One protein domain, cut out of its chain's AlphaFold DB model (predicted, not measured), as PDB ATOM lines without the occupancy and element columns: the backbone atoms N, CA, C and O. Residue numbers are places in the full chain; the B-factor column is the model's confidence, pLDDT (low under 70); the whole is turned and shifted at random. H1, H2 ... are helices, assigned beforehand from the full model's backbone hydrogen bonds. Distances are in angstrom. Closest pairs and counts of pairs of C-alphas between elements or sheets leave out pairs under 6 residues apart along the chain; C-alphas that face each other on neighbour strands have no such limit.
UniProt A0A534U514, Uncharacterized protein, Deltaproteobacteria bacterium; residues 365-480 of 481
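This is residues 365 to 480 of the 481 residues of an uncharacterized protein of Deltaproteobacteria bacterium (UniProt A0A534U514). H3 makes the middle of a helical body, between H1 and H5. H2 packs on H1, H4 and H6 on H5; residues 365 to 372 stick out. The class is all helix: 116 residues with six named helices, H1 to H6 in order. It is compact, radius of gyration of the C-alphas 13.5 A, spans 39 by 31 by 23 A.

H1, residues 365 to 388, 33.3 A, starts at C-alpha (117.277, 39.245, 47.254). H2 is residues 392 to 399, H3 404 to 420, H4 429 to 436, H5 440 to 454, H6 468 to 478, ending at (85.795, 49.791, 59.895).

H3 touches H1, closest C-alphas Gly 381 and Ala 410, 4.2 A, and H5, closest C-alphas Gly 415 and Ala 446, 4.0 A. Every O i to N i+4 pair is within hydrogen-bond range in H2, H4 and H6; 16 of 20 in H1, 11 of 13 in H3, 9 of 11 in H5.

The printed part has no cut; link H5 to H6 is long; pLDDT is under 70 at residues 365 to 372 and 459 to 461.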
ATOM      1  N   ARG A 365     117.710  40.433  48.009       62.78
ATOM      2  CA  ARG A 365     117.277  39.245  47.254       62.78
ATOM      3  C   ARG A 365     116.432  38.235  48.055       62.78
ATOM      4  O   ARG A 365     115.453  37.748  47.484       62.78
ATOM      5  N   PRO A 366     116.749  37.906  49.325       58.53
ATOM      6  CA  PRO A 366     115.953  36.950  50.102       58.53
ATOM      7  C   PRO A 366     114.545  37.468  50.419       58.53
ATOM      8  O   PRO A 366     113.591  36.696  50.435       58.53
ATOM      9  N   ARG A 367     114.409  38.785  50.611       58.53
ATOM     10  CA  ARG A 367     113.159  39.449  50.998       58.53
ATOM     11  C   ARG A 367     112.137  39.479  49.860       58.53
ATOM     12  O   ARG A 367     110.977  39.127  50.056       58.53
ATOM     13  N   ILE A 368     112.590  39.833  48.654       63.12
ATOM     14  CA  ILE A 368     111.728  39.984  47.469       63.12
ATOM     15  C   ILE A 368     111.251  38.621  46.943       63.12
ATOM     16  O   ILE A 368     110.121  38.496  46.479       63.12
ATOM     17  N   ALA A 369     112.082  37.578  47.023       61.91
ATOM     18  CA  ALA A 369     111.739  36.265  46.475       61.91
ATOM     19  C   ALA A 369     110.594  35.561  47.228       61.91
ATOM     20  O   ALA A 369     109.846  34.815  46.598       61.91
ATOM     21  N   ALA A 370     110.441  35.808  48.533       59.38
ATOM     22  CA  ALA A 370     109.424  35.152  49.356       59.38
ATOM     23  C   ALA A 370     107.991  35.647  49.071       59.38
ATOM     24  O   ALA A 370     107.071  34.839  49.094       59.38
ATOM     25  N   HIS A 371     107.811  36.930  48.724       66.88
ATOM     26  CA  HIS A 371     106.485  37.568  48.603       66.88
ATOM     27  C   HIS A 371     106.135  38.041  47.179       66.88
ATOM     28  O   HIS A 371     105.077  38.620  46.956       66.88
ATOM     29  N   ALA A 372     106.992  37.804  46.178       68.50
ATOM     30  CA  ALA A 372     106.826  38.380  44.836       68.50
ATOM     31  C   ALA A 372     105.487  38.050  44.147       68.50
ATOM     32  O   ALA A 372     104.985  38.863  43.373       68.50
ATOM     33  N   ARG A 373     104.917  36.857  44.387       70.25
ATOM     34  CA  ARG A 373     103.628  36.464  43.786       70.25
ATOM     35  C   ARG A 373     102.455  37.222  44.404       70.25
ATOM     36  O   ARG A 373     101.586  37.662  43.659       70.25
ATOM     37  N   GLU A 374     102.456  37.381  45.722       73.69
ATOM     38  CA  GLU A 374     101.419  38.105  46.468       73.69
ATOM     39  C   GLU A 374     101.503  39.606  46.178       73.69
ATOM     40  O   GLU A 374     100.526  40.182  45.710       73.69
ATOM     41  N   LEU A 375     102.702  40.196  46.262       77.12
ATOM     42  CA  LEU A 375     102.946  41.597  45.888       77.12
ATOM     43  C   LEU A 375     102.550  41.891  44.432       77.12
ATOM     44  O   LEU A 375     102.023  42.954  44.113       77.12
ATOM     45  N   GLY A 376     102.790  40.945  43.517       79.56
ATOM     46  CA  GLY A 376     102.365  41.077  42.124       79.56
ATOM     47  C   GLY A 376     100.841  41.066  41.954       79.56
ATOM     48  O   GLY A 376     100.317  41.759  41.082       79.56
ATOM     49  N   ALA A 377     100.125  40.296  42.778       82.56
ATOM     50  CA  ALA A 377      98.667  40.252  42.770       82.56
ATOM     51  C   ALA A 377      98.055  41.518  43.388       82.56
ATOM     52  O   ALA A 377      97.132  42.081  42.804       82.56
ATOM     53  N   GLU A 378      98.623  42.016  44.485       86.25
ATOM     54  CA  GLU A 378      98.287  43.312  45.091       86.25
ATOM     55  C   GLU A 378      98.461  44.463  44.090       86.25
ATOM     56  O   GLU A 378      97.507  45.189  43.790       86.25
ATOM     57  N   ALA A 379      99.624  44.547  43.435       85.06
ATOM     58  CA  ALA A 379      99.884  45.512  42.364       85.06
ATOM     59  C   ALA A 379      98.884  45.401  41.197       85.06
ATOM     60  O   ALA A 379      98.475  46.413  40.622       85.06
ATOM     61  N   MET A 380      98.452  44.184  40.847       86.38
ATOM     62  CA  MET A 380      97.410  43.977  39.835       86.38
ATOM     63  C   MET A 380      96.055  44.535  40.293       86.38
ATOM     64  O   MET A 380      95.357  45.157  39.493       86.38
ATOM     65  N   GLY A 381      95.696  44.369  41.568       89.06
ATOM     66  CA  GLY A 381      94.499  44.963  42.163       89.06
ATOM     67  C   GLY A 381      94.450  46.483  42.000       89.06
ATOM     68  O   GLY A 381      93.478  47.031  41.471       89.06
ATOM     69  N   HIS A 382      95.552  47.152  42.346       87.94
ATOM     70  CA  HIS A 382      95.728  48.588  42.117       87.94
ATOM     71  C   HIS A 382      95.557  48.981  40.651       87.94
ATOM     72  O   HIS A 382      94.852  49.941  40.327       87.94
ATOM     73  N   LEU A 383      96.197  48.231  39.749       84.75
ATOM     74  CA  LEU A 383      96.158  48.495  38.315       84.75
ATOM     75  C   LEU A 383      94.732  48.394  37.760       84.75
ATOM     76  O   LEU A 383      94.309  49.236  36.964       84.75
ATOM     77  N   LEU A 384      93.980  47.376  38.185       88.69
ATOM     78  CA  LEU A 384      92.592  47.188  37.778       88.69
ATOM     79  C   LEU A 384      91.727  48.374  38.219       88.69
ATOM     80  O   LEU A 384      90.979  48.902  37.393       88.69
ATOM     81  N   TYR A 385      91.873  48.844  39.465       90.00
ATOM     82  CA  TYR A 385      91.175  50.044  39.934       90.00
ATOM     83  C   TYR A 385      91.570  51.279  39.117       90.00
ATOM     84  O   TYR A 385      90.707  52.018  38.649       90.00
ATOM     85  N   TYR A 386      92.865  51.491  38.867       82.00
ATOM     86  CA  TYR A 386      93.336  52.630  38.076       82.00
ATOM     87  C   TYR A 386      92.720  52.657  36.664       82.00
ATOM     88  O   TYR A 386      92.372  53.717  36.141       82.00
ATOM     89  N   LYS A 387      92.529  51.485  36.049       79.69
ATOM     90  CA  LYS A 387      91.944  51.350  34.708       79.69
ATOM     91  C   LYS A 387      90.433  51.461  34.676       79.69
ATOM     92  O   LYS A 387      89.884  52.082  33.765       79.69
ATOM     93  N   HIS A 388      89.748  50.821  35.609       84.19
ATOM     94  CA  HIS A 388      88.297  50.663  35.553       84.19
ATOM     95  C   HIS A 388      87.559  51.571  36.545       84.19
ATOM     96  O   HIS A 388      86.329  51.612  36.538       84.19
ATOM     97  N   GLY A 389      88.293  52.355  37.337       86.88
ATOM     98  CA  GLY A 389      87.751  53.186  38.405       86.88
ATOM     99  C   GLY A 389      87.131  52.340  39.517       86.88
ATOM    100  O   GLY A 389      87.500  51.187  39.723       86.88
ATOM    101  N   SER A 390      86.133  52.898  40.196       88.38
ATOM    102  CA  SER A 390      85.395  52.247  41.285       88.38
ATOM    103  C   SER A 390      84.319  51.249  40.824       88.38
ATOM    104  O   SER A 390      83.456  50.875  41.612       88.38
ATOM    105  N   SER A 391      84.331  50.799  39.562       92.19
ATOM    106  CA  SER A 391      83.331  49.852  39.046       92.19
ATOM    107  C   SER A 391      83.566  48.431  39.577       92.19
ATOM    108  O   SER A 391      84.178  47.594  38.906       92.19
ATOM    109  N   MET A 392      83.054  48.129  40.774       94.62
ATOM    110  CA  MET A 392      83.218  46.816  41.410       94.62
ATOM    111  C   MET A 392      82.710  45.638  40.574       94.62
ATOM    112  O   MET A 392      83.397  44.619  40.565       94.62
ATOM    113  N   PRO A 393      81.611  45.727  39.793       95.25
ATOM    114  CA  PRO A 393      81.221  44.630  38.907       95.25
ATOM    115  C   PRO A 393      82.331  44.230  37.924       95.25
ATOM    116  O   PRO A 393      82.600  43.042  37.738       95.25
ATOM    117  N   VAL A 394      83.023  45.216  37.337       91.94
ATOM    118  CA  VAL A 394      84.146  44.967  36.425       91.94
ATOM    119  C   VAL A 394      85.338  44.413  37.199       91.94
ATOM    120  O   VAL A 394      85.891  43.388  36.803       91.94
ATOM    121  N   LEU A 395      85.714  45.034  38.319       94.12
ATOM    122  CA  LEU A 395      86.855  44.595  39.131       94.12
ATOM    123  C   LEU A 395      86.675  43.154  39.638       94.12
ATOM    124  O   LEU A 395      87.565  42.324  39.460       94.12
ATOM    125  N   ASN A 396      85.493  42.819  40.154       96.12
ATOM    126  CA  ASN A 396      85.143  41.479  40.620       96.12
ATOM    127  C   ASN A 396      85.227  40.442  39.500       96.12
ATOM    128  O   ASN A 396      85.822  39.381  39.681       96.12
ATOM    129  N   GLN A 397      84.696  40.758  38.314       95.12
ATOM    130  CA  GLN A 397      84.806  39.878  37.151       95.12
ATOM    131  C   GLN A 397      86.275  39.620  36.770       95.12
ATOM    132  O   GLN A 397      86.629  38.519  36.342       95.12
ATOM    133  N   ARG A 398      87.141  40.630  36.906       92.44
ATOM    134  CA  ARG A 398      88.567  40.545  36.563       92.44
ATOM    135  C   ARG A 398      89.364  39.733  37.579       92.44
ATOM    136  O   ARG A 398      90.121  38.858  37.159       92.44
ATOM    137  N   VAL A 399      89.151  39.958  38.875       94.44
ATOM    138  CA  VAL A 399      89.811  39.196  39.949       94.44
ATOM    139  C   VAL A 399      89.330  37.743  39.979       94.44
ATOM    140  O   VAL A 399      90.131  36.835  40.187       94.44
ATOM    141  N   ALA A 400      88.061  37.474  39.654       94.38
ATOM    142  CA  ALA A 400      87.545  36.106  39.540       94.38
ATOM    143  C   ALA A 400      88.268  35.262  38.469       94.38
ATOM    144  O   ALA A 400      88.274  34.036  38.556       94.38
ATOM    145  N   ALA A 401      88.910  35.895  37.481       91.06
ATOM    146  CA  ALA A 401      89.716  35.207  36.474       91.06
ATOM    147  C   ALA A 401      91.153  34.884  36.938       91.06
ATOM    148  O   ALA A 401      91.887  34.232  36.195       91.06
ATOM    149  N   MET A 402      91.573  35.348  38.121       90.25
ATOM    150  CA  MET A 402      92.877  35.035  38.717       90.25
ATOM    151  C   MET A 402      92.833  33.695  39.475       90.25
ATOM    152  O   MET A 402      91.748  33.289  39.923       90.25
ATOM    153  N   PRO A 403      93.992  33.023  39.655       89.88
ATOM    154  CA  PRO A 403      94.120  31.889  40.572       89.88
ATOM    155  C   PRO A 403      93.592  32.251  41.960       89.88
ATOM    156  O   PRO A 403      93.808  33.368  42.431       89.88
ATOM    157  N   GLU A 404      92.859  31.331  42.585       92.44
ATOM    158  CA  GLU A 404      92.124  31.587  43.828       92.44
ATOM    159  C   GLU A 404      93.040  32.051  44.963       92.44
ATOM    160  O   GLU A 404      92.669  32.951  45.714       92.44
ATOM    161  N   GLU A 405      94.257  31.508  45.021       91.38
ATOM    162  CA  GLU A 405      95.278  31.841  46.009       91.38
ATOM    163  C   GLU A 405      95.816  33.277  45.894       91.38
ATOM    164  O   GLU A 405      96.381  33.793  46.849       91.38
ATOM    165  N   LEU A 406      95.627  33.947  44.750       91.62
ATOM    166  CA  LEU A 406      96.094  35.322  44.518       91.62
ATOM    167  C   LEU A 406      94.989  36.373  44.683       91.62
ATOM    168  O   LEU A 406      95.272  37.571  44.693       91.62
ATOM    169  N   ARG A 407      93.724  35.951  44.775       95.31
ATOM    170  CA  ARG A 407      92.582  36.874  44.868       95.31
ATOM    171  C   ARG A 407      92.586  37.725  46.143       95.31
ATOM    172  O   ARG A 407      92.282  38.903  45.989       95.31
ATOM    173  N   PRO A 408      92.941  37.208  47.341       96.19
ATOM    174  CA  PRO A 408      93.020  38.026  48.557       96.19
ATOM    175  C   PRO A 408      93.932  39.244  48.379       96.19
ATOM    176  O   PRO A 408      93.471  40.376  48.486       96.19
ATOM    177  N   ALA A 409      95.178  39.021  47.947       92.88
ATOM    178  CA  ALA A 409      96.137  40.092  47.678       92.88
ATOM    179  C   ALA A 409      95.634  41.067  46.597       92.88
ATOM    180  O   ALA A 409      95.741  42.279  46.743       92.88
ATOM    181  N   ALA A 410      95.002  40.574  45.524       94.12
ATOM    182  CA  ALA A 410      94.403  41.458  44.518       94.12
ATOM    183  C   ALA A 410      93.274  42.338  45.085       94.12
ATOM    184  O   ALA A 410      93.146  43.502  44.700       94.12
ATOM    185  N   TYR A 411      92.460  41.812  46.002       96.94
ATOM    186  CA  TYR A 411      91.427  42.592  46.680       96.94
ATOM    187  C   TYR A 411      91.999  43.586  47.690       96.94
ATOM    188  O   TYR A 411      91.473  44.694  47.775       96.94
ATOM    189  N   GLU A 412      93.095  43.251  48.367       95.19
ATOM    190  CA  GLU A 412      93.862  44.192  49.188       95.19
ATOM    191  C   GLU A 412      94.312  45.407  48.364       95.19
ATOM    192  O   GLU A 412      93.983  46.546  48.706       95.19
ATOM    193  N   GLY A 413      94.931  45.179  47.201       93.19
ATOM    194  CA  GLY A 413      95.329  46.264  46.300       93.19
ATOM    195  C   GLY A 413      94.147  47.108  45.795       93.19
ATOM    196  O   GLY A 413      94.219  48.340  45.751       93.19
ATOM    197  N   ILE A 414      93.010  46.478  45.468       95.75
ATOM    198  CA  ILE A 414      91.775  47.209  45.118       95.75
ATOM    199  C   ILE A 414      91.324  48.087  46.287       95.75
ATOM    200  O   ILE A 414      91.051  49.271  46.088       95.75
ATOM    201  N   GLY A 415      91.251  47.523  47.492       96.00
ATOM    202  CA  GLY A 415      90.815  48.217  48.697       96.00
ATOM    203  C   GLY A 415      91.682  49.427  49.026       96.00
ATOM    204  O   GLY A 415      91.163  50.524  49.254       96.00
ATOM    205  N   PHE A 416      93.004  49.266  48.948       94.50
ATOM    206  CA  PHE A 416      93.933  50.379  49.101       94.50
ATOM    207  C   PHE A 416      93.666  51.459  48.049       94.50
ATOM    208  O   PHE A 416      93.547  52.630  48.399       94.50
ATOM    209  N   SER A 417      93.522  51.103  46.766       93.75
ATOM    210  CA  SER A 417      93.267  52.086  45.705       93.75
ATOM    211  C   SER A 417      91.927  52.815  45.844       93.75
ATOM    212  O   SER A 417      91.871  54.014  45.562       93.75
ATOM    213  N   VAL A 418      90.875  52.131  46.307       94.75
ATOM    214  CA  VAL A 418      89.571  52.738  46.620       94.75
ATOM    215  C   VAL A 418      89.738  53.850  47.653       94.75
ATOM    216  O   VAL A 418      89.236  54.955  47.449       94.75
ATOM    217  N   ALA A 419      90.469  53.584  48.737       93.06
ATOM    218  CA  ALA A 419      90.685  54.558  49.802       93.06
ATOM    219  C   ALA A 419      91.672  55.668  49.409       93.06
ATOM    220  O   ALA A 419      91.409  56.848  49.643       93.06
ATOM    221  N   TYR A 420      92.784  55.310  48.768       91.44
ATOM    222  CA  TYR A 420      93.849  56.240  48.397       91.44
ATOM    223  C   TYR A 420      93.403  57.261  47.340       91.44
ATOM    224  O   TYR A 420      93.768  58.434  47.399       91.44
ATOM    225  N   HIS A 421      92.584  56.835  46.377       89.50
ATOM    226  CA  HIS A 421      92.042  57.703  45.326       89.50
ATOM    227  C   HIS A 421      90.623  58.194  45.622       89.50
ATOM    228  O   HIS A 421      89.938  58.666  44.708       89.50
ATOM    229  N   TYR A 422      90.165  58.082  46.871       90.19
ATOM    230  CA  TYR A 422      88.810  58.467  47.226       90.19
ATOM    231  C   TYR A 422      88.589  59.971  46.971       90.19
ATOM    232  O   TYR A 422      89.319  60.797  47.530       90.19
ATOM    233  N   PRO A 423      87.611  60.376  46.134       87.69
ATOM    234  CA  PRO A 423      87.469  61.774  45.738       87.69
ATOM    235  C   PRO A 423      87.241  62.687  46.945       87.69
ATOM    236  O   PRO A 423      86.393  62.402  47.789       87.69
ATOM    237  N   ALA A 424      87.926  63.834  47.000       85.50
ATOM    238  CA  ALA A 424      87.788  64.807  48.092       85.50
ATOM    239  C   ALA A 424      86.376  65.426  48.211       85.50
ATOM    240  O   ALA A 424      86.056  66.019  49.233       85.50
ATOM    241  N   GLY A 425      85.522  65.283  47.194       86.12
ATOM    242  CA  GLY A 425      84.123  65.726  47.225       86.12
ATOM    243  C   GLY A 425      83.096  64.625  47.515       86.12
ATOM    244  O   GLY A 425      81.938  64.947  47.747       86.12
ATOM    245  N   ALA A 426      83.488  63.345  47.505       90.56
ATOM    246  CA  ALA A 426      82.557  62.230  47.710       90.56
ATOM    247  C   ALA A 426      82.108  62.124  49.177       90.56
ATOM    248  O   ALA A 426      82.855  62.524  50.081       90.56
ATOM    249  N   ALA A 427      80.912  61.582  49.430       93.12
ATOM    250  CA  ALA A 427      80.425  61.393  50.793       93.12
ATOM    251  C   ALA A 427      81.221  60.275  51.473       93.12
ATOM    252  O   ALA A 427      81.534  59.270  50.851       93.12
ATOM    253  N   VAL A 428      81.560  60.418  52.755       92.12
ATOM    254  CA  VAL A 428      82.359  59.407  53.478       92.12
ATOM    255  C   VAL A 428      81.680  58.031  53.481       92.12
ATOM    256  O   VAL A 428      82.369  57.023  53.424       92.12
ATOM    257  N   ALA A 429      80.345  57.975  53.488       88.94
ATOM    258  CA  ALA A 429      79.598  56.719  53.488       88.94
ATOM    259  C   ALA A 429      79.767  55.895  52.196       88.94
ATOM    260  O   ALA A 429      79.723  54.666  52.265       88.94
ATOM    261  N   ASP A 430      80.018  56.525  51.041       92.62
ATOM    262  CA  ASP A 430      80.050  55.794  49.762       92.62
ATOM    263  C   ASP A 430      81.273  54.863  49.649       92.62
ATOM    264  O   ASP A 430      81.251  53.907  48.868       92.62
ATOM    265  N   ILE A 431      82.319  55.070  50.465       94.56
ATOM    266  CA  ILE A 431      83.468  54.155  50.525       94.56
ATOM    267  C   ILE A 431      83.054  52.801  51.104       94.56
ATOM    268  O   ILE A 431      83.458  51.762  50.588       94.56
ATOM    269  N   ALA A 432      82.202  52.806  52.133       94.81
ATOM    270  CA  ALA A 432      81.697  51.590  52.753       94.81
ATOM    271  C   ALA A 432      80.770  50.852  51.781       94.81
ATOM    272  O   ALA A 432      80.920  49.648  51.585       94.81
ATOM    273  N   THR A 433      79.892  51.584  51.084       94.38
ATOM    274  CA  THR A 433      79.068  51.032  49.998       94.38
ATOM    275  C   THR A 433      79.941  50.360  48.938       94.38
ATOM    276  O   THR A 433      79.739  49.190  48.632       94.38
ATOM    277  N   THR A 434      80.991  51.038  48.472       94.38
ATOM    278  CA  THR A 434      81.925  50.492  47.475       94.38
ATOM    279  C   THR A 434      82.609  49.205  47.961       94.38
ATOM    280  O   THR A 434      82.703  48.234  47.216       94.38
ATOM    281  N   LEU A 435      83.067  49.156  49.216       96.25
ATOM    282  CA  LEU A 435      83.724  47.967  49.775       96.25
ATOM    283  C   LEU A 435      82.743  46.818  50.063       96.25
ATOM    284  O   LEU A 435      83.126  45.653  49.979       96.25
ATOM    285  N   THR A 436      81.471  47.098  50.362       96.69
ATOM    286  CA  THR A 436      80.461  46.040  50.563       96.69
ATOM    287  C   THR A 436      80.103  45.284  49.281       96.69
ATOM    288  O   THR A 436      79.701  44.119  49.372       96.69
ATOM    289  N   GLU A 437      80.330  45.890  48.109       96.56
ATOM    290  CA  GLU A 437      80.205  45.253  46.789       96.56
ATOM    291  C   GLU A 437      81.331  44.240  46.483       96.56
ATOM    292  O   GLU A 437      81.226  43.455  45.534       96.56
ATOM    293  N   VAL A 438      82.404  44.209  47.285       96.88
ATOM    294  CA  VAL A 438      83.418  43.142  47.232       96.88
ATOM    295  C   VAL A 438      82.783  41.827  47.711       96.88
ATOM    296  O   VAL A 438      82.045  41.835  48.705       96.88
ATOM    297  N   PRO A 439      83.051  40.679  47.049       97.50
ATOM    298  CA  PRO A 439      82.496  39.395  47.452       97.50
ATOM    299  C   PRO A 439      82.737  39.134  48.944       97.50
ATOM    300  O   PRO A 439      83.869  39.320  49.396       97.50
ATOM    301  N   PRO A 440      81.731  38.656  49.706       97.38
ATOM    302  CA  PRO A 440      81.826  38.546  51.164       97.38
ATOM    303  C   PRO A 440      83.085  37.828  51.662       97.38
ATOM    304  O   PRO A 440      83.668  38.227  52.661       97.38
ATOM    305  N   ARG A 441      83.543  36.813  50.917       97.00
ATOM    306  CA  ARG A 441      84.756  36.043  51.216       97.00
ATOM    307  C   ARG A 441      86.052  36.870  51.221       97.00
ATOM    308  O   ARG A 441      86.949  36.514  51.969       97.00
ATOM    309  N   TYR A 442      86.154  37.913  50.397       97.31
ATOM    310  CA  TYR A 442      87.372  38.724  50.221       97.31
ATOM    311  C   TYR A 442      87.218  40.162  50.733       97.31
ATOM    312  O   TYR A 442      88.088  41.011  50.545       97.31
ATOM    313  N   ARG A 443      86.078  40.472  51.361       97.31
ATOM    314  CA  ARG A 443      85.787  41.815  51.869       97.31
ATOM    315  C   ARG A 443      86.783  42.241  52.946       97.31
ATOM    316  O   ARG A 443      87.199  43.394  52.945       97.31
ATOM    317  N   GLY A 444      87.191  41.309  53.809       97.00
ATOM    318  CA  GLY A 444      88.224  41.551  54.819       97.00
ATOM    319  C   GLY A 444      89.556  41.983  54.201       97.00
ATOM    320  O   GLY A 444      90.152  42.946  54.673       97.00
ATOM    321  N   ASP A 445      89.967  41.357  53.094       96.56
ATOM    322  CA  ASP A 445      91.210  41.699  52.389       96.56
ATOM    323  C   ASP A 445      91.150  43.125  51.814       96.56
ATOM    324  O   ASP A 445      92.060  43.931  52.002       96.56
ATOM    325  N   ALA A 446      90.032  43.492  51.178       96.75
ATOM    326  CA  ALA A 446      89.831  44.850  50.668       96.75
ATOM    327  C   ALA A 446      89.754  45.901  51.793       96.75
ATOM    328  O   ALA A 446      90.309  46.994  51.668       96.75
ATOM    329  N   VAL A 447      89.101  45.584  52.915       96.94
ATOM    330  CA  VAL A 447      89.076  46.454  54.104       96.94
ATOM    331  C   VAL A 447      90.485  46.639  54.669       96.94
ATOM    332  O   VAL A 447      90.862  47.761  55.012       96.94
ATOM    333  N   PHE A 448      91.282  45.573  54.724       95.44
ATOM    334  CA  PHE A 448      92.671  45.632  55.163       95.44
ATOM    335  C   PHE A 448      93.504  46.571  54.278       95.44
ATOM    336  O   PHE A 448      94.101  47.515  54.795       95.44
ATOM    337  N   GLY A 449      93.441  46.414  52.953       94.31
ATOM    338  CA  GLY A 449      94.126  47.318  52.025       94.31
ATOM    339  C   GLY A 449      93.682  48.780  52.168       94.31
ATOM    340  O   GLY A 449      94.507  49.695  52.206       94.31
ATOM    341  N   ALA A 450      92.378  49.028  52.335       95.19
ATOM    342  CA  ALA A 450      91.852  50.373  52.576       95.19
ATOM    343  C   ALA A 450      92.401  50.991  53.878       95.19
ATOM    344  O   ALA A 450      92.737  52.178  53.914       95.19
ATOM    345  N   ARG A 451      92.539  50.190  54.944       94.75
ATOM    346  CA  ARG A 451      93.159  50.616  56.209       94.75
ATOM    347  C   ARG A 451      94.642  50.924  56.042       94.75
ATOM    348  O   ARG A 451      95.102  51.901  56.627       94.75
ATOM    349  N   LEU A 452      95.376  50.151  55.239       91.31
ATOM    350  CA  LEU A 452      96.773  50.456  54.924       91.31
ATOM    351  C   LEU A 452      96.894  51.834  54.265       91.31
ATOM    352  O   LEU A 452      97.678  52.655  54.735       91.31
ATOM    353  N   ALA A 453      96.061  52.142  53.265       91.12
ATOM    354  CA  ALA A 453      96.068  53.445  52.588       91.12
ATOM    355  C   ALA A 453      95.822  54.631  53.535       91.12
ATOM    356  O   ALA A 453      96.443  55.683  53.385       91.12
ATOM    357  N   LEU A 454      94.912  54.468  54.496       90.75
ATOM    358  CA  LEU A 454      94.516  55.511  55.450       90.75
ATOM    359  C   LEU A 454      95.358  55.519  56.738       90.75
ATOM    360  O   LEU A 454      95.175  56.402  57.576       90.75
ATOM    361  N   GLY A 455      96.233  54.527  56.915       90.00
ATOM    362  CA  GLY A 455      96.999  54.278  58.133       90.00
ATOM    363  C   GLY A 455      98.510  54.319  57.888       90.00
ATOM    364  O   GLY A 455      99.038  55.399  57.635       90.00
ATOM    365  N   PRO A 456      99.237  53.192  58.015       83.94
ATOM    366  CA  PRO A 456     100.700  53.171  57.898       83.94
ATOM    367  C   PRO A 456     101.221  53.307  56.458       83.94
ATOM    368  O   PRO A 456     102.399  53.598  56.266       83.94
ATOM    369  N   GLY A 457     100.362  53.121  55.455       75.50
ATOM    370  CA  GLY A 457     100.745  53.020  54.051       75.50
ATOM    371  C   GLY A 457     101.200  51.611  53.692       75.50
ATOM    372  O   GLY A 457     101.162  50.693  54.511       75.50
ATOM    373  N   MET A 458     101.638  51.451  52.450       70.56
ATOM    374  CA  MET A 458     102.366  50.263  52.005       70.56
ATOM    375  C   MET A 458     103.842  50.616  51.908       70.56
ATOM    376  O   MET A 458     104.202  51.784  51.776       70.56
ATOM    377  N   GLU A 459     104.714  49.611  51.894       62.44
ATOM    378  CA  GLU A 459     106.157  49.851  51.777       62.44
ATOM    379  C   GLU A 459     106.508  50.703  50.542       62.44
ATOM    380  O   GLU A 459     107.442  51.494  50.569       62.44
ATOM    381  N   GLN A 460     105.731  50.579  49.464       58.59
ATOM    382  CA  GLN A 460     105.986  51.257  48.192       58.59
ATOM    383  C   GLN A 460     105.199  52.563  48.017       58.59
ATOM    384  O   GLN A 460     105.501  53.336  47.104       58.59
ATOM    385  N   VAL A 461     104.183  52.811  48.849       66.19
ATOM    386  CA  VAL A 461     103.260  53.942  48.697       66.19
ATOM    387  C   VAL A 461     103.005  54.568  50.067       66.19
ATOM    388  O   VAL A 461     102.441  53.898  50.938       66.19
ATOM    389  N   PRO A 462     103.376  55.847  50.273       71.69
ATOM    390  CA  PRO A 462     103.138  56.508  51.547       71.69
ATOM    391  C   PRO A 462     101.630  56.587  51.821       71.69
ATOM    392  O   PRO A 462     100.839  56.672  50.875       71.69
ATOM    393  N   PRO A 463     101.211  56.579  53.092       80.31
ATOM    394  CA  PRO A 463      99.801  56.708  53.421       80.31
ATOM    395  C   PRO A 463      99.245  58.072  53.023       80.31
ATOM    396  O   PRO A 463      99.972  59.053  52.835       80.31
ATOM    397  N   VAL A 464      97.916  58.149  52.974       82.44
ATOM    398  CA  VAL A 464      97.214  59.430  52.938       82.44
ATOM    399  C   VAL A 464      97.584  60.221  54.202       82.44
ATOM    400  O   VAL A 464      97.462  59.687  55.306       82.44
ATOM    401  N   PRO A 465      98.014  61.495  54.083       85.44
ATOM    402  CA  PRO A 465      98.341  62.309  55.244       85.44
ATOM    403  C   PRO A 465      97.181  62.358  56.254       85.44
ATOM    404  O   PRO A 465      96.022  62.518  55.845       85.44
ATOM    405  N   PRO A 466      97.462  62.267  57.568       89.00
ATOM    406  CA  PRO A 466      96.425  62.304  58.588       89.00
ATOM    407  C   PRO A 466      95.539  63.546  58.458       89.00
ATOM    408  O   PRO A 466      96.017  64.678  58.406       89.00
ATOM    409  N   SER A 467      94.226  63.335  58.418       92.44
ATOM    410  CA  SER A 467      93.228  64.404  58.330       92.44
ATOM    411  C   SER A 467      91.934  63.990  59.027       92.44
ATOM    412  O   SER A 467      91.695  62.809  59.278       92.44
ATOM    413  N   GLU A 468      91.071  64.954  59.357       93.94
ATOM    414  CA  GLU A 468      89.732  64.659  59.887       93.94
ATOM    415  C   GLU A 468      88.922  63.796  58.914       93.94
ATOM    416  O   GLU A 468      88.339  62.790  59.314       93.94
ATOM    417  N   ARG A 469      88.997  64.116  57.619       90.69
ATOM    418  CA  ARG A 469      88.403  63.299  56.559       90.69
ATOM    419  C   ARG A 469      88.992  61.888  56.526       90.69
ATOM    420  O   ARG A 469      88.233  60.933  56.430       90.69
ATOM    421  N   GLY A 470      90.316  61.745  56.627       92.75
ATOM    422  CA  GLY A 470      90.984  60.440  56.679       92.75
ATOM    423  C   GLY A 470      90.513  59.590  57.863       92.75
ATOM    424  O   GLY A 470      90.224  58.410  57.690       92.75
ATOM    425  N   ARG A 471      90.330  60.205  59.042       95.38
ATOM    426  CA  ARG A 471      89.750  59.537  60.220       95.38
ATOM    427  C   ARG A 471      88.303  59.102  59.986       95.38
ATOM    428  O   ARG A 471      87.964  57.969  60.307       95.38
ATOM    429  N   ALA A 472      87.480  59.960  59.384       95.06
ATOM    430  CA  ALA A 472      86.095  59.625  59.053       95.06
ATOM    431  C   ALA A 472      86.004  58.475  58.028       95.06
ATOM    432  O   ALA A 472      85.177  57.579  58.178       95.06
ATOM    433  N   LEU A 473      86.882  58.464  57.017       93.94
ATOM    434  CA  LEU A 473      86.997  57.354  56.064       93.94
ATOM    435  C   LEU A 473      87.422  56.061  56.765       93.94
ATOM    436  O   LEU A 473      86.821  55.022  56.521       93.94
ATOM    437  N   LEU A 474      88.404  56.120  57.667       94.88
ATOM    438  CA  LEU A 474      88.871  54.954  58.419       94.88
ATOM    439  C   LEU A 474      87.770  54.370  59.322       94.88
ATOM    440  O   LEU A 474      87.628  53.148  59.420       94.88
ATOM    441  N   GLU A 475      86.959  55.228  59.945       96.12
ATOM    442  CA  GLU A 475      85.783  54.814  60.715       96.12
ATOM    443  C   GLU A 475      84.735  54.144  59.816       96.12
ATOM    444  O   GLU A 475      84.221  53.081  60.157       96.12
ATOM    445  N   ALA A 476      84.445  54.722  58.646       95.94
ATOM    446  CA  ALA A 476      83.500  54.149  57.688       95.94
ATOM    447  C   ALA A 476      83.963  52.787  57.150       95.94
ATOM    448  O   ALA A 476      83.170  51.851  57.109       95.94
ATOM    449  N   VAL A 477      85.250  52.650  56.809       95.88
ATOM    450  CA  VAL A 477      85.872  51.380  56.394       95.88
ATOM    451  C   VAL A 477      85.760  50.325  57.497       95.88
ATOM    452  O   VAL A 477      85.506  49.162  57.211       95.88
ATOM    453  N   SER A 478      85.883  50.723  58.765       94.25
ATOM    454  CA  SER A 478      85.795  49.791  59.895       94.25
ATOM    455  C   SER A 478      84.377  49.290  60.185       94.25
ATOM    456  O   SER A 478      84.237  48.305  60.896       94.25
ATOM    457  N   LYS A 479      83.335  49.924  59.629       95.31
ATOM    458  CA  LYS A 479      81.930  49.480  59.741       95.31
ATOM    459  C   LYS A 479      81.529  48.445  58.675       95.31
ATOM    460  O   LYS A 479      80.367  48.057  58.620       95.31
ATOM    461  N   VAL A 480      82.450  48.081  57.779       93.75
ATOM    462  CA  VAL A 480      82.222  47.129  56.674       93.75
ATOM    463  C   VAL A 480      82.436  45.668  57.111       93.75
ATOM    464  O   VAL A 480      81.904  44.760  56.462       93.75
TER     465      VAL A 480